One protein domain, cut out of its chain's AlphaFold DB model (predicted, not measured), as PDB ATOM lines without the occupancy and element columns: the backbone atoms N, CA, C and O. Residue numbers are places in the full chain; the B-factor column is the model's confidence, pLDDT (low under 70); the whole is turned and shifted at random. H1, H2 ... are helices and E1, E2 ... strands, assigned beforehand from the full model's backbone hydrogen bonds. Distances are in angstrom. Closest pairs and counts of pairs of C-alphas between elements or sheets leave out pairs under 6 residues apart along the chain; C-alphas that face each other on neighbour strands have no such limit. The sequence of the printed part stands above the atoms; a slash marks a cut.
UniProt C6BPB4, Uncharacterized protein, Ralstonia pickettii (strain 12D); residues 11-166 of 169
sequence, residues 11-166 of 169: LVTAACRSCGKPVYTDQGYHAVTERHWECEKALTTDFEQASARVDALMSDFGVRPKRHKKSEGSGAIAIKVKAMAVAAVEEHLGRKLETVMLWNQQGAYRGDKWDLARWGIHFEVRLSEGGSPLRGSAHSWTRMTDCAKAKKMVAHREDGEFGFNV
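This is residues 11 to 166 of the 169 residues of an uncharacterized protein of Ralstonia pickettii (strain 12D) (UniProt C6BPB4). A strongly twisted sheet of five strands curls round helix H2, and the short helix H3 packs across one end of H2. The long helix H1 starts at the sheet and runs away from it as an arm, and its link folds back to H2; E1 lies apart from the sheet, paired with residues 23 to 24. The printed part has 156 residues, with named elements in the order E1 H1 H2 E2 E3 E4 H3 E5 E6, of mixed class; the mixed sheet runs E2 E3 E4 E6 E5. The whole is compact, with a radius of gyration of the C-alphas of 17.1 A and spans of 53 by 39 by 30 A.

E1 is residues 11 to 13, from C-alpha 11 at (71.747, 96.521, 119.167). H1, residues 37 to 60, is 35.1 A long, and H2, residues 76 to 93, 25.8 A. E2 is residues 99 to 103, E3 119 to 125, 19.6 A, and E4 134 to 140, 20.3 A. H3 is residues 144 to 149, E5 152 to 158, 19.1 A, and E6 161 to 166, ending at C-alpha 166 (91.891, 108.764, 130.130).

E2, E3 and E4 form a meander, each strand the antiparallel neighbour of the one before, with N 101 and O 122 at 2.9 A and N 121 and O 138 at 2.8 A. E4 and E6 are parallel, N 164 and O 139 at 3.0 A; the hairpin E5 and E6 has N 156 and O 163 at 3.0 A. H2 and H3 are on one face of the sheet, making two layers; the closest C-alphas of H2 and E5, Ala 88 and Ala 155, are 5.1 A apart. With residues 77 to 81 alone H2 touches H3, about perpendicular at 79 degrees, closest at the C-alphas of Val 81 and Ala 148, 5.7 A. H1 only grazes the sheet with residues 37 to 44. In H1, H2 and H3 every O i to N i+4 pair is within hydrogen-bond range.

The C-alphas farthest apart, Gly 62 and Ser 128, are 54.6 A apart. The printed part has no cut; the links E1 to H1, H1 to H2 and E2 to E3 are long. Residues 64 to 74, 104 to 115 and 117 have pLDDT under 70.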
ATOM      1  N   LEU A  11      71.172  97.554 120.016       91.25
ATOM      2  CA  LEU A  11      71.747  96.521 119.167       91.25
ATOM      3  C   LEU A  11      73.191  96.896 118.818       91.25
ATOM      4  O   LEU A  11      73.423  97.941 118.224       91.25
ATOM      5  N   VAL A  12      74.133  96.017 119.148       90.38
ATOM      6  CA  VAL A  12      75.550  96.137 118.770       90.38
ATOM      7  C   VAL A  12      75.744  95.632 117.347       90.38
ATOM      8  O   VAL A  12      76.267  96.329 116.489       90.38
ATOM      9  N   THR A  13      75.300  94.399 117.088       92.50
ATOM     10  CA  THR A  13      75.411  93.772 115.770       92.50
ATOM     11  C   THR A  13      74.231  92.844 115.520       92.50
ATOM     12  O   THR A  13      73.731  92.180 116.435       92.50
ATOM     13  N   ALA A  14      73.767  92.791 114.271       94.81
ATOM     14  CA  ALA A  14      72.598  92.000 113.888       94.81
ATOM     15  C   ALA A  14      72.839  90.485 114.015       94.81
ATOM     16  O   ALA A  14      71.889  89.733 114.232       94.81
ATOM     17  N   ALA A  15      74.095  90.036 113.911       94.88
ATOM     18  CA  ALA A  15      74.456  88.628 114.019       94.88
ATOM     19  C   ALA A  15      75.874  88.439 114.580       94.88
ATOM     20  O   ALA A  15      76.871  88.799 113.956       94.88
ATOM     21  N   CYS A  16      75.970  87.788 115.738       94.06
ATOM     22  CA  CYS A  16      77.228  87.315 116.302       94.06
ATOM     23  C   CYS A  16      77.889  86.315 115.349       94.06
ATOM     24  O   CYS A  16      77.290  85.297 114.998       94.06
ATOM     25  N   ARG A  17      79.159  86.539 115.001       88.50
ATOM     26  CA  ARG A  17      79.901  85.671 114.067       88.50
ATOM     27  C   ARG A  17      80.062  84.219 114.532       88.50
ATOM     28  O   ARG A  17      80.355  83.366 113.705       88.50
ATOM     29  N   SER A  18      79.896  83.936 115.825       89.38
ATOM     30  CA  SER A  18      80.000  82.568 116.357       89.38
ATOM     31  C   SER A  18      78.666  81.823 116.403       89.38
ATOM     32  O   SER A  18      78.648  80.620 116.176       89.38
ATOM     33  N   CYS A  19      77.555  82.498 116.722       94.12
ATOM     34  CA  CYS A  19      76.267  81.830 116.966       94.12
ATOM     35  C   CYS A  19      75.105  82.334 116.094       94.12
ATOM     36  O   CYS A  19      73.991  81.831 116.218       94.12
ATOM     37  N   GLY A  20      75.332  83.347 115.252       94.38
ATOM     38  CA  GLY A  20      74.348  83.935 114.338       94.38
ATOM     39  C   GLY A  20      73.258  84.791 114.994       94.38
ATOM     40  O   GLY A  20      72.452  85.384 114.286       94.38
ATOM     41  N   LYS A  21      73.208  84.877 116.329       95.81
ATOM     42  CA  LYS A  21      72.166  85.620 117.059       95.81
ATOM     43  C   LYS A  21      72.518  87.107 117.209       95.81
ATOM     44  O   LYS A  21      73.706  87.410 117.336       95.81
ATOM     45  N   PRO A  22      71.529  88.016 117.289       95.69
ATOM     46  CA  PRO A  22      71.772  89.431 117.572       95.69
ATOM     47  C   PRO A  22      72.496  89.653 118.905       95.69
ATOM     48  O   PRO A  22      72.285  88.907 119.870       95.69
ATOM     49  N   VAL A  23      73.335  90.686 118.961       93.38
ATOM     50  CA  VAL A  23      74.134  91.061 120.138       93.38
ATOM     51  C   VAL A  23      73.669  92.417 120.634       93.38
ATOM     52  O   VAL A  23      73.557  93.355 119.847       93.38
ATOM     53  N   TYR A  24      73.424  92.521 121.933       91.12
ATOM     54  CA  TYR A  24      72.959  93.748 122.573       91.12
ATOM     55  C   TYR A  24      73.947  94.209 123.646       91.12
ATOM     56  O   TYR A  24      74.647  93.387 124.246       91.12
ATOM     57  N   THR A  25      73.985  95.515 123.914       87.06
ATOM     58  CA  THR A  25      74.935  96.119 124.867       87.06
ATOM     59  C   THR A  25      74.780  95.587 126.297       87.06
ATOM     60  O   THR A  25      75.760  95.477 127.033       87.06
ATOM     61  N   ASP A  26      73.572  95.159 126.669       84.94
ATOM     62  CA  ASP A  26      73.217  94.596 127.979       84.94
ATOM     63  C   ASP A  26      73.603  93.116 128.178       84.94
ATOM     64  O   ASP A  26      73.357  92.549 129.242       84.94
ATOM     65  N   GLN A  27      74.192  92.472 127.165       86.44
ATOM     66  CA  GLN A  27      74.608  91.063 127.230       86.44
ATOM     67  C   GLN A  27      76.097  90.886 127.541       86.44
ATOM     68  O   GLN A  27      76.540  89.764 127.802       86.44
ATOM     69  N   GLY A  28      76.869  91.973 127.501       87.19
ATOM     70  CA  GLY A  28      78.322  91.921 127.418       87.19
ATOM     71  C   GLY A  28      78.801  91.362 126.070       87.19
ATOM     72  O   GLY A  28      78.331  90.334 125.572       87.19
ATOM     73  N   TYR A  29      79.764  92.042 125.462       89.12
ATOM     74  CA  TYR A  29      80.292  91.690 124.150       89.12
ATOM     75  C   TYR A  29      81.715  92.201 123.971       89.12
ATOM     76  O   TYR A  29      82.185  93.089 124.683       89.12
ATOM     77  N   HIS A  30      82.419  91.605 123.019       87.75
ATOM     78  CA  HIS A  30      83.780  91.978 122.673       87.75
ATOM     79  C   HIS A  30      83.750  93.057 121.585       87.75
ATOM     80  O   HIS A  30      83.447  92.747 120.438       87.75
ATOM     81  N   ALA A  31      84.069  94.316 121.899       84.56
ATOM     82  CA  ALA A  31      83.828  95.443 120.978       84.56
ATOM     83  C   ALA A  31      84.625  95.390 119.659       84.56
ATOM     84  O   ALA A  31      84.275  96.066 118.704       84.56
ATOM     85  N   VAL A  32      85.686  94.577 119.564       83.81
ATOM     86  CA  VAL A  32      86.437  94.408 118.299       83.81
ATOM     87  C   VAL A  32      85.805  93.363 117.379       83.81
ATOM     88  O   VAL A  32      85.866  93.493 116.160       83.81
ATOM     89  N   THR A  33      85.257  92.288 117.946       86.06
ATOM     90  CA  THR A  33      84.708  91.156 117.173       86.06
ATOM     91  C   THR A  33      83.185  91.194 117.123       86.06
ATOM     92  O   THR A  33      82.585  90.424 116.374       86.06
ATOM     93  N   GLU A  34      82.583  92.062 117.939       89.19
ATOM     94  CA  GLU A  34      81.153  92.204 118.197       89.19
ATOM     95  C   GLU A  34      80.491  90.887 118.614       89.19
ATOM     96  O   GLU A  34      79.299  90.686 118.416       89.19
ATOM     97  N   ARG A  35      81.250  89.944 119.184       90.25
ATOM     98  CA  ARG A  35      80.711  88.661 119.648       90.25
ATOM     99  C   ARG A  35      80.184  88.767 121.068       90.25
ATOM    100  O   ARG A  35      80.735  89.507 121.880       90.25
ATOM    101  N   HIS A  36      79.161  87.967 121.385       91.69
ATOM    102  CA  HIS A  36      78.722  87.780 122.771       91.69
ATOM    103  C   HIS A  36      79.903  87.367 123.640       91.69
ATOM    104  O   HIS A  36      80.714  86.544 123.210       91.69
ATOM    105  N   TRP A  37      79.931  87.850 124.881       87.94
ATOM    106  CA  TRP A  37      80.922  87.429 125.871       87.94
ATOM    107  C   TRP A  37      81.075  85.899 125.897       87.94
ATOM    108  O   TRP A  37      82.174  85.393 125.691       87.94
ATOM    109  N   GLU A  38      79.990  85.142 126.062       88.06
ATOM    110  CA  GLU A  38      80.081  83.673 126.164       88.06
ATOM    111  C   GLU A  38      80.645  83.011 124.900       88.06
ATOM    112  O   GLU A  38      81.398  82.044 124.985       88.06
ATOM    113  N   CYS A  39      80.326  83.555 123.722       89.69
ATOM    114  CA  CYS A  39      80.876  83.062 122.460       89.69
ATOM    115  C   CYS A  39      82.380  83.324 122.363       89.69
ATOM    116  O   CYS A  39      83.125  82.472 121.885       89.69
ATOM    117  N   GLU A  40      82.825  84.496 122.808       85.06
ATOM    118  CA  GLU A  40      84.239  84.856 122.822       85.06
ATOM    119  C   GLU A  40      85.015  84.007 123.843       85.06
ATOM    120  O   GLU A  40      86.072  83.464 123.533       85.06
ATOM    121  N   LYS A  41      84.440  83.803 125.034       82.19
ATOM    122  CA  LYS A  41      85.013  82.974 126.102       82.19
ATOM    123  C   LYS A  41      85.195  81.515 125.672       82.19
ATOM    124  O   LYS A  41      86.227  80.913 125.979       82.19
ATOM    125  N   ALA A  42      84.215  80.955 124.961       85.12
ATOM    126  CA  ALA A  42      84.298  79.601 124.420       85.12
ATOM    127  C   ALA A  42      85.467  79.455 123.430       85.12
ATOM    128  O   ALA A  42      86.267  78.535 123.563       85.12
ATOM    129  N   LEU A  43      85.640  80.417 122.515       79.00
ATOM    130  CA  LEU A  43      86.749  80.406 121.553       79.00
ATOM    131  C   LEU A  43      88.124  80.482 122.222       79.00
ATOM    132  O   LEU A  43      89.042  79.772 121.809       79.00
ATOM    133  N   THR A  44      88.275  81.317 123.254       74.69
ATOM    134  CA  THR A  44      89.526  81.386 124.023       74.69
ATOM    135  C   THR A  44      89.834  80.046 124.683       74.69
ATOM    136  O   THR A  44      90.958  79.558 124.588       74.69
ATOM    137  N   THR A  45      88.822  79.409 125.277       76.81
ATOM    138  CA  THR A  45      88.973  78.098 125.926       76.81
ATOM    139  C   THR A  45      89.396  77.023 124.917       76.81
ATOM    140  O   THR A  45      90.318  76.253 125.186       76.81
ATOM    141  N   ASP A  46      88.782  76.997 123.732       78.44
ATOM    142  CA  ASP A  46      89.133  76.051 122.666       78.44
ATOM    143  C   ASP A  46      90.571  76.259 122.168       78.44
ATOM    144  O   ASP A  46      91.314  75.292 121.970       78.44
ATOM    145  N   PHE A  47      90.999  77.516 122.006       72.06
ATOM    146  CA  PHE A  47      92.366  77.849 121.603       72.06
ATOM    147  C   PHE A  47      93.398  77.440 122.661       72.06
ATOM    148  O   PHE A  47      94.432  76.862 122.320       72.06
ATOM    149  N   GLU A  48      93.126  77.698 123.941       73.38
ATOM    150  CA  GLU A  48      93.991  77.282 125.048       73.38
ATOM    151  C   GLU A  48      94.147  75.759 125.095       73.38
ATOM    152  O   GLU A  48      95.268  75.251 125.197       73.38
ATOM    153  N   GLN A  49      93.046  75.018 124.941       77.12
ATOM    154  CA  GLN A  49      93.081  73.557 124.877       77.12
ATOM    155  C   GLN A  49      93.852  73.051 123.652       77.12
ATOM    156  O   GLN A  49      94.642  72.114 123.771       77.12
ATOM    157  N   ALA A  50      93.662  73.664 122.480       77.69
ATOM    158  CA  ALA A  50      94.404  73.312 121.273       77.69
ATOM    159  C   ALA A  50      95.910  73.578 121.434       77.69
ATOM    160  O   ALA A  50      96.721  72.712 121.106       77.69
ATOM    161  N   SER A  51      96.288  74.725 122.007       73.44
ATOM    162  CA  SER A  51      97.683  75.055 122.316       73.44
ATOM    163  C   SER A  51      98.296  74.035 123.273       73.44
ATOM    164  O   SER A  51      99.405  73.571 123.030       73.44
ATOM    165  N   ALA A  52      97.572  73.640 124.325       75.75
ATOM    166  CA  ALA A  52      98.047  72.641 125.279       75.75
ATOM    167  C   ALA A  52      98.270  71.266 124.623       75.75
ATOM    168  O   ALA A  52      99.243  70.585 124.942       75.75
ATOM    169  N   ARG A  53      97.410  70.867 123.672       81.75
ATOM    170  CA  ARG A  53      97.584  69.623 122.897       81.75
ATOM    171  C   ARG A  53      98.826  69.670 122.010       81.75
ATOM    172  O   ARG A  53      99.556  68.685 121.948       81.75
ATOM    173  N   VAL A  54      99.079  70.800 121.347       79.94
ATOM    174  CA  VAL A  54     100.293  70.992 120.536       79.94
ATOM    175  C   VAL A  54     101.539  70.956 121.421       79.94
ATOM    176  O   VAL A  54     102.491  70.260 121.088       79.94
ATOM    177  N   ASP A  55     101.526  71.642 122.565       77.81
ATOM    178  CA  ASP A  55     102.652  71.639 123.506       77.81
ATOM    179  C   ASP A  55     102.951  70.228 124.042       77.81
ATOM    180  O   ASP A  55     104.118  69.844 124.136       77.81
ATOM    181  N   ALA A  56     101.912  69.442 124.352       81.19
ATOM    182  CA  ALA A  56     102.057  68.047 124.764       81.19
ATOM    183  C   ALA A  56     102.697  67.196 123.655       81.19
ATOM    184  O   ALA A  56     103.695  66.525 123.901       81.19
ATOM    185  N   LEU A  57     102.200  67.311 122.418       84.44
ATOM    186  CA  LEU A  57     102.757  66.597 121.269       84.44
ATOM    187  C   LEU A  57     104.231  66.963 121.029       84.44
ATOM    188  O   LEU A  57     105.059  66.092 120.796       84.44
ATOM    189  N   MET A  58     104.585  68.247 121.112       81.81
ATOM    190  CA  MET A  58     105.973  68.696 120.946       81.81
ATOM    191  C   MET A  58     106.888  68.137 122.043       81.81
ATOM    192  O   MET A  58     108.027  67.757 121.758       81.81
ATOM    193  N   SER A  59     106.377  68.031 123.273       80.06
ATOM    194  CA  SER A  59     107.087  67.387 124.379       80.06
ATOM    195  C   SER A  59     107.376  65.910 124.094       80.06
ATOM    196  O   SER A  59     108.475  65.452 124.415       80.06
ATOM    197  N   ASP A  60     106.454  65.187 123.451       85.00
ATOM    198  CA  ASP A  60     106.650  63.780 123.064       85.00
ATOM    199  C   ASP A  60     107.783  63.611 122.033       85.00
ATOM    200  O   ASP A  60     108.503  62.613 122.053       85.00
ATOM    201  N   PHE A  61     108.023  64.620 121.188       83.50
ATOM    202  CA  PHE A  61     109.165  64.669 120.260       83.50
ATOM    203  C   PHE A  61     110.462  65.204 120.897       83.50
ATOM    204  O   PHE A  61     111.421  65.528 120.195       83.50
ATOM    205  N   GLY A  62     110.515  65.329 122.227       80.88
ATOM    206  CA  GLY A  62     111.682  65.834 122.956       80.88
ATOM    207  C   GLY A  62     111.899  67.346 122.823       80.88
ATOM    208  O   GLY A  62     112.888  67.878 123.335       80.88
ATOM    209  N   VAL A  63     110.974  68.065 122.178       79.44
ATOM    210  CA  VAL A  63     111.001  69.525 122.101       79.44
ATOM    211  C   VAL A  63     110.333  70.078 123.348       79.44
ATOM    212  O   VAL A  63     109.116  70.032 123.506       79.44
ATOM    213  N   ARG A  64     111.127  70.655 124.253       67.19
ATOM    214  CA  ARG A  64     110.564  71.362 125.406       67.19
ATOM    215  C   ARG A  64     109.821  72.607 124.918       67.19
ATOM    216  O   ARG A  64     110.463  73.464 124.299       67.19
ATOM    217  N   PRO A  65     108.526  72.769 125.244       62.97
ATOM    218  CA  PRO A  65     107.839  74.026 125.008       62.97
ATOM    219  C   PRO A  65     108.648  75.147 125.658       62.97
ATOM    220  O   PRO A  65     109.040  75.053 126.829       62.97
ATOM    221  N   LYS A  66     108.941  76.215 124.907       61.44
ATOM    222  CA  LYS A  66     109.476  77.440 125.510       61.44
ATOM    223  C   LYS A  66     108.487  77.824 126.606       61.44
ATOM    224  O   LYS A  66     107.323  78.038 126.284       61.44
ATOM    225  N   ARG A  67     108.932  77.883 127.874       54.38
ATOM    226  CA  ARG A  67     108.110  78.356 129.004       54.38
ATOM    227  C   ARG A  67     107.299  79.547 128.512       54.38
ATOM    228  O   ARG A  67     107.903  80.557 128.146       54.38
ATOM    229  N   HIS A  68     105.973  79.405 128.472       53.66
ATOM    230  CA  HIS A  68     105.087  80.507 128.121       53.66
ATOM    231  C   HIS A  68     105.430  81.657 129.062       53.66
ATOM    232  O   HIS A  68     105.229  81.569 130.275       53.66
ATOM    233  N   LYS A  69     106.093  82.687 128.528       53.03
ATOM    234  CA  LYS A  69     106.500  83.852 129.305       53.03
ATOM    235  C   LYS A  69     105.215  84.574 129.698       53.03
ATOM    236  O   LYS A  69     104.687  85.334 128.903       53.03
ATOM    237  N   LYS A  70     104.781  84.324 130.938       55.25
ATOM    238  CA  LYS A  70     103.643  84.938 131.635       55.25
ATOM    239  C   LYS A  70     102.281  84.612 131.004       55.25
ATOM    240  O   LYS A  70     102.094  84.687 129.796       55.25
ATOM    241  N   SER A  71     101.328  84.219 131.850       58.00
ATOM    242  CA  SER A  71      99.942  84.027 131.427       58.00
ATOM    243  C   SER A  71      99.347  85.356 130.982       58.00
ATOM    244  O   SER A  71      99.812  86.444 131.344       58.00
ATOM    245  N   GLU A  72      98.315  85.275 130.173       58.31
ATOM    246  CA  GLU A  72      97.708  86.445 129.587       58.31
ATOM    247  C   GLU A  72      97.131  87.400 130.644       58.31
ATOM    248  O   GLU A  72      96.561  86.980 131.649       58.31
ATOM    249  N   GLY A  73      97.340  88.710 130.476       62.59
ATOM    250  CA  GLY A  73      96.891  89.707 131.458       62.59
ATOM    251  C   GLY A  73      97.694  89.747 132.769       62.59
ATOM    252  O   GLY A  73      97.398  90.579 133.623       62.59
ATOM    253  N   SER A  74      98.735  88.918 132.927       68.44
ATOM    254  CA  SER A  74      99.602  88.913 134.124       68.44
ATOM    255  C   SER A  74     100.807  89.866 134.037       68.44
ATOM    256  O   SER A  74     101.623  89.955 134.958       68.44
ATOM    257  N   GLY A  75     100.944  90.606 132.932       74.50
ATOM    258  CA  GLY A  75     101.930  91.679 132.812       74.50
ATOM    259  C   GLY A  75     101.617  92.843 133.759       74.50
ATOM    260  O   GLY A  75     100.455  93.178 133.964       74.50
ATOM    261  N   ALA A  76     102.645  93.508 134.299       80.62
ATOM    262  CA  ALA A  76     102.468  94.601 135.264       80.62
ATOM    263  C   ALA A  76     101.575  95.740 134.730       80.62
ATOM    264  O   ALA A  76     100.730  96.258 135.456       80.62
ATOM    265  N   ILE A  77     101.717  96.082 133.444       83.62
ATOM    266  CA  ILE A  77     100.869  97.074 132.766       83.62
ATOM    267  C   ILE A  77      99.418  96.589 132.707       83.62
ATOM    268  O   ILE A  77      98.514  97.339 133.056       83.62
ATOM    269  N   ALA A  78      99.191  95.332 132.322       81.50
ATOM    270  CA  ALA A  78      97.848  94.773 132.211       81.50
ATOM    271  C   ALA A  78      97.134  94.701 133.566       81.50
ATOM    272  O   ALA A  78      95.972  95.090 133.657       81.50
ATOM    273  N   ILE A  79      97.841  94.293 134.623       84.75
ATOM    274  CA  ILE A  79      97.321  94.299 135.996       84.75
ATOM    275  C   ILE A  79      96.948  95.725 136.417       84.75
ATOM    276  O   ILE A  79      95.838  95.946 136.900       84.75
ATOM    277  N   LYS A  80      97.844  96.700 136.197       88.69
ATOM    278  CA  LYS A  80      97.595  98.105 136.550       88.69
ATOM    279  C   LYS A  80      96.380  98.664 135.811       88.69
ATOM    280  O   LYS A  80      95.482  99.209 136.442       88.69
ATOM    281  N   VAL A  81      96.332  98.502 134.492       89.50
ATOM    282  CA  VAL A  81      95.239  99.012 133.651       89.50
ATOM    283  C   VAL A  81      93.918  98.325 133.982       89.50
ATOM    284  O   VAL A  81      92.904  99.006 134.085       89.50
ATOM    285  N   LYS A  82      93.919  97.008 134.235       89.38
ATOM    286  CA  LYS A  82      92.727  96.293 134.708       89.38
ATOM    287  C   LYS A  82      92.223  96.881 136.024       89.38
ATOM    288  O   LYS A  82      91.030  97.122 136.147       89.38
ATOM    289  N   ALA A  83      93.106  97.141 136.989       91.94
ATOM    290  CA  ALA A  83      92.714  97.744 138.262       91.94
ATOM    291  C   ALA A  83      92.134  99.158 138.083       91.94
ATOM    292  O   ALA A  83      91.110  99.471 138.685       91.94
ATOM    293  N   MET A  84      92.737  99.983 137.219       93.62
ATOM    294  CA  MET A  84      92.212 101.314 136.877       93.62
ATOM    295  C   MET A  84      90.831 101.231 136.216       93.62
ATOM    296  O   MET A  84      89.929 101.969 136.598       93.62
ATOM    297  N   ALA A  85      90.651 100.305 135.274       93.25
ATOM    298  CA  ALA A  85      89.384 100.071 134.588       93.25
ATOM    299  C   ALA A  85      88.286  99.606 135.550       93.25
ATOM    300  O   ALA A  85      87.176 100.128 135.511       93.25
ATOM    301  N   VAL A  86      88.604  98.663 136.444       94.06
ATOM    302  CA  VAL A  86      87.681  98.208 137.494       94.06
ATOM    303  C   VAL A  86      87.271  99.374 138.377       94.06
ATOM    304  O   VAL A  86      86.079  99.617 138.517       94.06
ATOM    305  N   ALA A  87      88.232 100.134 138.907       94.75
ATOM    306  CA  ALA A  87      87.936 101.282 139.759       94.75
ATOM    307  C   ALA A  87      87.045 102.312 139.046       94.75
ATOM    308  O   ALA A  87      86.079 102.788 139.633       94.75
ATOM    309  N   ALA A  88      87.321 102.598 137.772       94.50
ATOM    310  CA  ALA A  88      86.544 103.540 136.976       94.50
ATOM    311  C   ALA A  88      85.093 103.076 136.758       94.50
ATOM    312  O   ALA A  88      84.167 103.877 136.886       94.50
ATOM    313  N   VAL A  89      84.876 101.792 136.449       92.56
ATOM    314  CA  VAL A  89      83.519 101.235 136.291       92.56
ATOM    315  C   VAL A  89      82.792 101.174 137.635       92.56
ATOM    316  O   VAL A  89      81.614 101.519 137.697       92.56
ATOM    317  N   GLU A  90      83.470 100.776 138.712       94.12
ATOM    318  CA  GLU A  90      82.883 100.753 140.056       94.12
ATOM    319  C   GLU A  90      82.473 102.154 140.530       94.12
ATOM    320  O   GLU A  90      81.385 102.308 141.082       94.12
ATOM    321  N   GLU A  91      83.306 103.173 140.280       92.94
ATOM    322  CA  GLU A  91      83.004 104.586 140.552       92.94
ATOM    323  C   GLU A  91      81.780 105.041 139.747       92.94
ATOM    324  O   GLU A  91      80.854 105.618 140.316       92.94
ATOM    325  N   HIS A  92      81.725 104.717 138.451       90.75
ATOM    326  CA  HIS A  92      80.608 105.084 137.579       90.75
ATOM    327  C   HIS A  92      79.284 104.409 137.980       90.75
ATOM    328  O   HIS A  92      78.223 105.023 137.900       90.75
ATOM    329  N   LEU A  93      79.327 103.144 138.406       88.31
ATOM    330  CA  LEU A  93      78.138 102.380 138.799       88.31
ATOM    331  C   LEU A  93      77.753 102.556 140.275       88.31
ATOM    332  O   LEU A  93      76.665 102.131 140.667       88.31
ATOM    333  N   GLY A  94      78.644 103.111 141.101       90.12
ATOM    334  CA  GLY A  94      78.489 103.157 142.557       90.12
ATOM    335  C   GLY A  94      78.408 101.768 143.204       90.12
ATOM    336  O   GLY A  94      77.783 101.612 144.252       90.12
ATOM    337  N   ARG A  95      78.967 100.732 142.561       90.06
ATOM    338  CA  ARG A  95      78.828  99.318 142.955       90.06
ATOM    339  C   ARG A  95      80.101  98.539 142.678       90.06
ATOM    340  O   ARG A  95      80.815  98.839 141.731       90.06
ATOM    341  N   LYS A  96      80.344  97.499 143.478       91.75
ATOM    342  CA  LYS A  96      81.445  96.556 143.262       91.75
ATOM    343  C   LYS A  96      81.137  95.579 142.131       91.75
ATOM    344  O   LYS A  96      80.001  95.121 142.000       91.75
ATOM    345  N   LEU A  97      82.157  95.263 141.338       91.06
ATOM    346  CA  LEU A  97      82.074  94.239 140.295       91.06
ATOM    347  C   LEU A  97      82.328  92.850 140.901       91.06
ATOM    348  O   LEU A  97      83.180  92.703 141.774       91.06
ATOM    349  N   GLU A  98      81.603  91.831 140.439       88.94
ATOM    350  CA  GLU A  98      81.735  90.447 140.931       88.94
ATOM    351  C   GLU A  98      82.777  89.667 140.120       88.94
ATOM    352  O   GLU A  98      83.773  89.178 140.653       88.94
ATOM    353  N   THR A  99      82.570  89.598 138.805       86.56
ATOM    354  CA  THR A  99      83.482  88.952 137.854       86.56
ATOM    355  C   THR A  99      84.098  90.025 136.975       86.56
ATOM    356  O   THR A  99      83.365  90.859 136.455       86.56
ATOM    357  N   VAL A 100      85.420  90.002 136.759       87.38
ATOM    358  CA  VAL A 100      86.085  90.896 135.794       87.38
ATOM    359  C   VAL A 100      87.126  90.150 134.967       87.38
ATOM    360  O   VAL A 100      88.128  89.647 135.491       87.38
ATOM    361  N   MET A 101      86.944  90.172 133.651       84.06
ATOM    362  CA  MET A 101      87.835  89.566 132.664       84.06
ATOM    363  C   MET A 101      88.357  90.637 131.711       84.06
ATOM    364  O   MET A 101      87.574  91.423 131.203       84.06
ATOM    365  N   LEU A 102      89.664  90.674 131.462       83.81
ATOM    366  CA  LEU A 102      90.248  91.538 130.434       83.81
ATOM    367  C   LEU A 102      90.142  90.817 129.083       83.81
ATOM    368  O   LEU A 102      90.552  89.662 128.998       83.81
ATOM    369  N   TRP A 103      89.617  91.474 128.051       75.50
ATOM    370  CA  TRP A 103      89.484  90.922 126.701       75.50
ATOM    371  C   TRP A 103      90.235  91.765 125.656       75.50
ATOM    372  O   TRP A 103      90.726  92.859 125.935       75.50
ATOM    373  N   ASN A 104      90.332  91.226 124.442       60.38
ATOM    374  CA  ASN A 104      91.316  91.496 123.385       60.38
ATOM    375  C   ASN A 104      92.674  90.812 123.561       60.38
ATOM    376  O   ASN A 104      93.746  91.306 123.223       60.38
ATOM    377  N   GLN A 105      92.551  89.596 124.050       50.81
ATOM    378  CA  GLN A 105      93.571  88.589 124.217       50.81
ATOM    379  C   GLN A 105      93.698  87.700 122.955       50.81
ATOM    380  O   GLN A 105      93.833  86.483 123.013       50.81
ATOM    381  N   GLN A 106      93.569  88.303 121.761       41.62
ATOM    382  CA  GLN A 106      93.614  87.582 120.480       41.62
ATOM    383  C   GLN A 106      94.808  88.012 119.627       41.62
ATOM    384  O   GLN A 106      94.865  89.113 119.083       41.62
ATOM    385  N   GLY A 107      95.762  87.090 119.499       43.84
ATOM    386  CA  GLY A 107      96.963  87.206 118.677       43.84
ATOM    387  C   GLY A 107      98.145  86.498 119.340       43.84
ATOM    388  O   GLY A 107      98.405  86.678 120.523       43.84
ATOM    389  N   ALA A 108      98.896  85.691 118.586       38.69
ATOM    390  CA  ALA A 108      99.978  84.834 119.095       38.69
ATOM    391  C   ALA A 108     101.210  85.580 119.670       38.69
ATOM    392  O   ALA A 108     102.215  84.949 120.011       38.69
ATOM    393  N   TYR A 109     101.186  86.913 119.774       40.12
ATOM    394  CA  TYR A 109     102.358  87.701 120.146       40.12
ATOM    395  C   TYR A 109     102.500  87.884 121.664       40.12
ATOM    396  O   TYR A 109     102.069  88.875 122.240       40.12
ATOM    397  N   ARG A 110     103.186  86.936 122.312       52.06
ATOM    398  CA  ARG A 110     103.464  86.883 123.765       52.06
ATOM    399  C   ARG A 110     104.744  87.644 124.171       52.06
ATOM    400  O   ARG A 110     105.576  87.124 124.914       52.06
ATOM    401  N   GLY A 111     104.968  88.829 123.595       44.12
ATOM    402  CA  GLY A 111     106.203  89.607 123.774       44.12
ATOM    403  C   GLY A 111     106.269  90.418 125.076       44.12
ATOM    404  O   GLY A 111     105.253  90.710 125.699       44.12
ATOM    405  N   ASP A 112     107.476  90.859 125.454       43.03
ATOM    406  CA  ASP A 112     107.751  91.602 126.702       43.03
ATOM    407  C   ASP A 112     107.076  93.002 126.767       43.03
ATOM    408  O   ASP A 112     107.119  93.669 127.801       43.03
ATOM    409  N   LYS A 113     106.431  93.452 125.679       52.31
ATOM    410  CA  LYS A 113     105.719  94.737 125.554       52.31
ATOM    411  C   LYS A 113     104.290  94.510 125.053       52.31
ATOM    412  O   LYS A 113     103.974  94.771 123.896       52.31
ATOM    413  N   TRP A 114     103.445  93.977 125.928       63.94
ATOM    414  CA  TRP A 114     102.010  93.844 125.684       63.94
ATOM    415  C   TRP A 114     101.342  95.218 125.818       63.94
ATOM    416  O   TRP A 114     100.940  95.623 126.909       63.94
ATOM    417  N   ASP A 115     101.308  95.968 124.719       69.56
ATOM    418  CA  ASP A 115     100.739  97.312 124.654       69.56
ATOM    419  C   ASP A 115      99.627  97.376 123.601       69.56
ATOM    420  O   ASP A 115      99.834  97.774 122.454       69.56
ATOM    421  N   LEU A 116      98.444  96.892 123.978       72.06
ATOM    422  CA  LEU A 116      97.299  96.833 123.077       72.06
ATOM    423  C   LEU A 116      96.665  98.216 122.927       72.06
ATOM    424  O   LEU A 116      96.286  98.837 123.914       72.06
ATOM    425  N   ALA A 117      96.482  98.656 121.681       69.62
ATOM    426  CA  ALA A 117      95.710  99.855 121.341       69.62
ATOM    427  C   ALA A 117      94.188  99.623 121.365       69.62
ATOM    428  O   ALA A 117      93.414 100.545 121.157       69.62
ATOM    429  N   ARG A 118      93.749  98.377 121.555       80.12
ATOM    430  CA  ARG A 118      92.340  97.987 121.615       80.12
ATOM    431  C   ARG A 118      92.225  97.000 122.756       80.12
ATOM    432  O   ARG A 118      92.917  95.987 122.729       80.12
ATOM    433  N   TRP A 119      91.448  97.295 123.776       84.31
ATOM    434  CA  TRP A 119      91.295  96.398 124.918       84.31
ATOM    435  C   TRP A 119      90.018  96.745 125.668       84.31
ATOM    436  O   TRP A 119      89.454  97.823 125.493       84.31
ATOM    437  N   GLY A 120      89.563  95.838 126.520       88.44
ATOM    438  CA  GLY A 120      88.417  96.106 127.370       88.44
ATOM    439  C   GLY A 120      88.301  95.122 128.511       88.44
ATOM    440  O   GLY A 120      89.110  94.202 128.645       88.44
ATOM    441  N   ILE A 121      87.291  95.325 129.346       89.75
ATOM    442  CA  ILE A 121      86.893  94.379 130.378       89.75
ATOM    443  C   ILE A 121      85.460  93.908 130.145       89.75
ATOM    444  O   ILE A 121      84.596  94.681 129.737       89.75
ATOM    445  N   HIS A 122      85.213  92.628 130.392       90.06
ATOM    446  CA  HIS A 122      83.886  92.089 130.643       90.06
ATOM    447  C   HIS A 122      83.699  92.079 132.148       90.06
ATOM    448  O   HIS A 122      84.635  91.735 132.881       90.06
ATOM    449  N   PHE A 123      82.509  92.444 132.605       90.62
ATOM    450  CA  PHE A 123      82.218  92.442 134.024       90.62
ATOM    451  C   PHE A 123      80.798  92.000 134.338       90.62
ATOM    452  O   PHE A 123      79.881  92.190 133.543       90.62
ATOM    453  N   GLU A 124      80.628  91.435 135.526       91.44
ATOM    454  CA  GLU A 124      79.325  91.167 136.125       91.44
ATOM    455  C   GLU A 124      79.104  92.106 137.309       91.44
ATOM    456  O   GLU A 124      80.009  92.329 138.115       91.44
ATOM    457  N   VAL A 125      77.899  92.662 137.410       89.75
ATOM    458  CA  VAL A 125      77.491  93.534 138.515       89.75
ATOM    459  C   VAL A 125      76.089  93.170 138.979       89.75
ATOM    460  O   VAL A 125      75.165  93.004 138.181       89.75
ATOM    461  N   ARG A 126      75.906  93.065 140.294       87.75
ATOM    462  CA  ARG A 126      74.601  92.781 140.885       87.75
ATOM    463  C   ARG A 126      73.852  94.075 141.178       87.75
ATOM    464  O   ARG A 126      74.277  94.901 141.989       87.75
ATOM    465  N   LEU A 127      72.725  94.254 140.494       78.25
ATOM    466  CA  LEU A 127      71.902  95.459 140.618       78.25
ATOM    467  C   LEU A 127      70.916  95.382 141.796       78.25
ATOM    468  O   LEU A 127      70.623  96.407 142.411       78.25
ATOM    469  N   SER A 128      70.463  94.183 142.166       76.81
ATOM    470  CA  SER A 128      69.553  93.940 143.292       76.81
ATOM    471  C   SER A 128      69.884  92.630 144.010       76.81
ATOM    472  O   SER A 128      70.395  91.688 143.399       76.81
ATOM    473  N   GLU A 129      69.580  92.544 145.305       73.19
ATOM    474  CA  GLU A 129      69.711  91.294 146.059       73.19
ATOM    475  C   GLU A 129      68.769  90.229 145.467       73.19
ATOM    476  O   GLU A 129      67.569  90.452 145.332       73.19
ATOM    477  N   GLY A 130      69.328  89.091 145.038       72.06
ATOM    478  CA  GLY A 130      68.581  87.967 144.451       72.06
ATOM    479  C   GLY A 130      68.333  88.028 142.936       72.06
ATOM    480  O   GLY A 130      67.839  87.054 142.374       72.06
ATOM    481  N   GLY A 131      68.696  89.122 142.258       75.88
ATOM    482  CA  GLY A 131      68.620  89.217 140.795       75.88
ATOM    483  C   GLY A 131      69.794  88.527 140.090       75.88
ATOM    484  O   GLY A 131      70.882  88.399 140.655       75.88
ATOM    485  N   SER A 132      69.599  88.118 138.833       80.69
ATOM    486  CA  SER A 132      70.715  87.701 137.974       80.69
ATOM    487  C   SER A 132      71.695  88.867 137.776       80.69
ATOM    488  O   SER A 132      71.246  90.008 137.620       80.69
ATOM    489  N   PRO A 133      73.018  88.620 137.780       85.25
ATOM    490  CA  PRO A 133      73.990  89.678 137.559       85.25
ATOM    491  C   PRO A 133      73.813  90.274 136.160       85.25
ATOM    492  O   PRO A 133      73.634  89.551 135.177       85.25
ATOM    493  N   LEU A 134      73.883  91.602 136.069       84.19
ATOM    494  CA  LEU A 134      74.001  92.277 134.786       84.19
ATOM    495  C   LEU A 134      75.403  92.012 134.244       84.19
ATOM    496  O   LEU A 134      76.395  92.205 134.950       84.19
ATOM    497  N   ARG A 135      75.477  91.636 132.971       87.56
ATOM    498  CA  ARG A 135      76.734  91.522 132.238       87.56
ATOM    499  C   ARG A 135      76.979  92.798 131.458       87.56
ATOM    500  O   ARG A 135      76.122  93.252 130.708       87.56
ATOM    501  N   GLY A 136      78.157  93.370 131.642       87.06
ATOM    502  CA  GLY A 136      78.592  94.577 130.967       87.06
ATOM    503  C   GLY A 136      79.923  94.373 130.266       87.06
ATOM    504  O   GLY A 136      80.651  93.398 130.481       87.06
ATOM    505  N   SER A 137      80.243  95.292 129.370       89.44
ATOM    506  CA  SER A 137      81.556  95.365 128.743       89.44
ATOM    507  C   SER A 137      81.941  96.818 128.583       89.44
ATOM    508  O   SER A 137      81.117  97.614 128.150       89.44
ATOM    509  N   ALA A 138      83.172  97.136 128.969       91.12
ATOM    510  CA  ALA A 138      83.761  98.456 128.821       91.12
ATOM    511  C   ALA A 138      85.043  98.343 128.003       91.12
ATOM    512  O   ALA A 138      85.808  97.397 128.207       91.12
ATOM    513  N   HIS A 139      85.290  99.277 127.089       89.94
ATOM    514  CA  HIS A 139      86.428  99.191 126.179       89.94
ATOM    515  C   HIS A 139      87.177 100.519 126.030       89.94
ATOM    516  O   HIS A 139      86.677 101.593 126.363       89.94
ATOM    517  N   SER A 140      88.418 100.434 125.557       88.56
ATOM    518  CA  SER A 140      89.263 101.578 125.235       88.56
ATOM    519  C   SER A 140      90.004 101.354 123.923       88.56
ATOM    520  O   SER A 140      90.518 100.265 123.643       88.56
ATOM    521  N   TRP A 141      90.109 102.437 123.158       86.06
ATOM    522  CA  TRP A 141      90.939 102.547 121.958       86.06
ATOM    523  C   TRP A 141      92.300 103.209 122.239       86.06
ATOM    524  O   TRP A 141      93.073 103.478 121.320       86.06
ATOM    525  N   THR A 142      92.595 103.493 123.512       86.19
ATOM    526  CA  THR A 142      93.893 104.017 123.949       86.19
ATOM    527  C   THR A 142      94.823 102.869 124.320       86.19
ATOM    528  O   THR A 142      94.393 101.857 124.879       86.19
ATOM    529  N   ARG A 143      96.121 103.024 124.035       85.12
ATOM    530  CA  ARG A 143      97.146 102.041 124.398       85.12
ATOM    531  C   ARG A 143      97.189 101.802 125.902       85.12
ATOM    532  O   ARG A 143      97.140 102.743 126.691       85.12
ATOM    533  N   MET A 144      97.352 100.544 126.306       85.81
ATOM    534  CA  MET A 144      97.466 100.188 127.722       85.81
ATOM    535  C   MET A 144      98.623 100.922 128.420       85.81
ATOM    536  O   MET A 144      98.482 101.309 129.577       85.81
ATOM    537  N   THR A 145      99.755 101.149 127.748       86.19
ATOM    538  CA  THR A 145     100.878 101.915 128.316       86.19
ATOM    539  C   THR A 145     100.518 103.368 128.590       86.19
ATOM    540  O   THR A 145     100.927 103.906 129.619       86.19
ATOM    541  N   ASP A 146      99.751 103.993 127.703       87.81
ATOM    542  CA  ASP A 146      99.314 105.377 127.850       87.81
ATOM    543  C   ASP A 146      98.273 105.477 128.972       87.81
ATOM    544  O   ASP A 146      98.416 106.303 129.873       87.81
ATOM    545  N   CYS A 147      97.329 104.531 129.036       88.38
ATOM    546  CA  CYS A 147      96.405 104.402 130.163       88.38
ATOM    547  C   CYS A 147      97.134 104.177 131.495       88.38
ATOM    548  O   CYS A 147      96.747 104.731 132.516       88.38
ATOM    549  N   ALA A 148      98.211 103.388 131.506       88.06
ATOM    550  CA  ALA A 148      99.001 103.130 132.706       88.06
ATOM    551  C   ALA A 148      99.802 104.353 133.184       88.06
ATOM    552  O   ALA A 148     100.216 104.380 134.346       88.06
ATOM    553  N   LYS A 149     100.069 105.328 132.311       89.81
ATOM    554  CA  LYS A 149     100.727 106.598 132.654       89.81
ATOM    555  C   LYS A 149      99.730 107.699 133.005       89.81
ATOM    556  O   LYS A 149     100.128 108.664 133.646       89.81
ATOM    557  N   ALA A 150      98.474 107.557 132.583       88.88
ATOM    558  CA  ALA A 150      97.412 108.508 132.857       88.88
ATOM    559  C   ALA A 150      97.209 108.711 134.365       88.88
ATOM    560  O   ALA A 150      97.389 107.791 135.171       88.88
ATOM    561  N   LYS A 151      96.793 109.923 134.733       87.19
ATOM    562  CA  LYS A 151      96.471 110.269 136.120       87.19
ATOM    563  C   LYS A 151      95.176 109.604 136.568       87.19
ATOM    564  O   LYS A 151      95.096 109.116 137.694       87.19
ATOM    565  N   LYS A 152      94.174 109.577 135.685       89.00
ATOM    566  CA  LYS A 152      92.859 108.993 135.953       89.00
ATOM    567  C   LYS A 152      92.313 108.294 134.712       89.00
ATOM    568  O   LYS A 152      92.537 108.727 133.583       89.00
ATOM    569  N   MET A 153      91.579 107.211 134.943       93.12
ATOM    570  CA  MET A 153      90.696 106.587 133.963       93.12
ATOM    571  C   MET A 153      89.259 106.820 134.414       93.12
ATOM    572  O   MET A 153      88.948 106.633 135.587       93.12
ATOM    573  N   VAL A 154      88.401 107.235 133.491       92.44
ATOM    574  CA  VAL A 154      86.996 107.538 133.758       92.44
ATOM    575  C   VAL A 154      86.142 106.666 132.852       92.44
ATOM    576  O   VAL A 154      86.294 106.694 131.629       92.44
ATOM    577  N   ALA A 155      85.252 105.881 133.456       91.81
ATOM    578  CA  ALA A 155      84.254 105.135 132.711       91.81
ATOM    579  C   ALA A 155      83.085 106.060 132.370       91.81
ATOM    580  O   ALA A 155      82.640 106.863 133.193       91.81
ATOM    581  N   HIS A 156      82.585 105.933 131.152       88.75
ATOM    582  CA  HIS A 156      81.375 106.596 130.690       88.75
ATOM    583  C   HIS A 156      80.426 105.560 130.100       88.75
ATOM    584  O   HIS A 156      80.841 104.447 129.764       88.75
ATOM    585  N   ARG A 157      79.155 105.940 129.987       85.62
ATOM    586  CA  ARG A 157      78.128 105.135 129.342       85.62
ATOM    587  C   ARG A 157      77.394 105.987 128.317       85.62
ATOM    588  O   ARG A 157      76.793 106.990 128.691       85.62
ATOM    589  N   GLU A 158      77.439 105.572 127.062       79.88
ATOM    590  CA  GLU A 158      76.777 106.230 125.932       79.88
ATOM    591  C   GLU A 158      76.028 105.155 125.145       79.88
ATOM    592  O   GLU A 158      76.551 104.062 124.952       79.88
ATOM    593  N   ASP A 159      74.754 105.394 124.822       77.19
ATOM    594  CA  ASP A 159      73.887 104.428 124.126       77.19
ATOM    595  C   ASP A 159      73.913 102.999 124.712       77.19
ATOM    596  O   ASP A 159      73.826 101.978 124.032       77.19
ATOM    597  N   GLY A 160      74.031 102.906 126.038       73.00
ATOM    598  CA  GLY A 160      74.071 101.635 126.754       73.00
ATOM    599  C   GLY A 160      75.418 100.906 126.720       73.00
ATOM    600  O   GLY A 160      75.564  99.946 127.478       73.00
ATOM    601  N   GLU A 161      76.391 101.376 125.943       78.06
ATOM    602  CA  GLU A 161      77.764 100.874 125.878       78.06
ATOM    603  C   GLU A 161      78.659 101.581 126.903       78.06
ATOM    604  O   GLU A 161      78.521 102.780 127.140       78.06
ATOM    605  N   PHE A 162      79.576 100.838 127.534       82.81
ATOM    606  CA  PHE A 162      80.591 101.442 128.395       82.81
ATOM    607  C   PHE A 162      81.889 101.675 127.622       82.81
ATOM    608  O   PHE A 162      82.388 100.792 126.915       82.81
ATOM    609  N   GLY A 163      82.483 102.841 127.842       85.38
ATOM    610  CA  GLY A 163      83.792 103.207 127.314       85.38
ATOM    611  C   GLY A 163      84.700 103.790 128.392       85.38
ATOM    612  O   GLY A 163      84.258 104.135 129.493       85.38
ATOM    613  N   PHE A 164      85.990 103.905 128.073       87.50
ATOM    614  CA  PHE A 164      86.992 104.531 128.934       87.50
ATOM    615  C   PHE A 164      87.596 105.774 128.292       87.50
ATOM    616  O   PHE A 164      88.180 105.698 127.212       87.50
ATOM    617  N   ASN A 165      87.560 106.876 129.036       86.50
ATOM    618  CA  ASN A 165      88.377 108.057 128.780       86.50
ATOM    619  C   ASN A 165      89.570 108.061 129.738       86.50
ATOM    620  O   ASN A 165      89.467 107.595 130.877       86.50
ATOM    621  N   VAL A 166      90.704 108.589 129.288       82.44
ATOM    622  CA  VAL A 166      91.891 108.764 130.130       82.44
ATOM    623  C   VAL A 166      92.251 110.235 130.231       82.44
ATOM    624  O   VAL A 166      92.311 110.941 129.228       82.44
TER     625      VAL A 166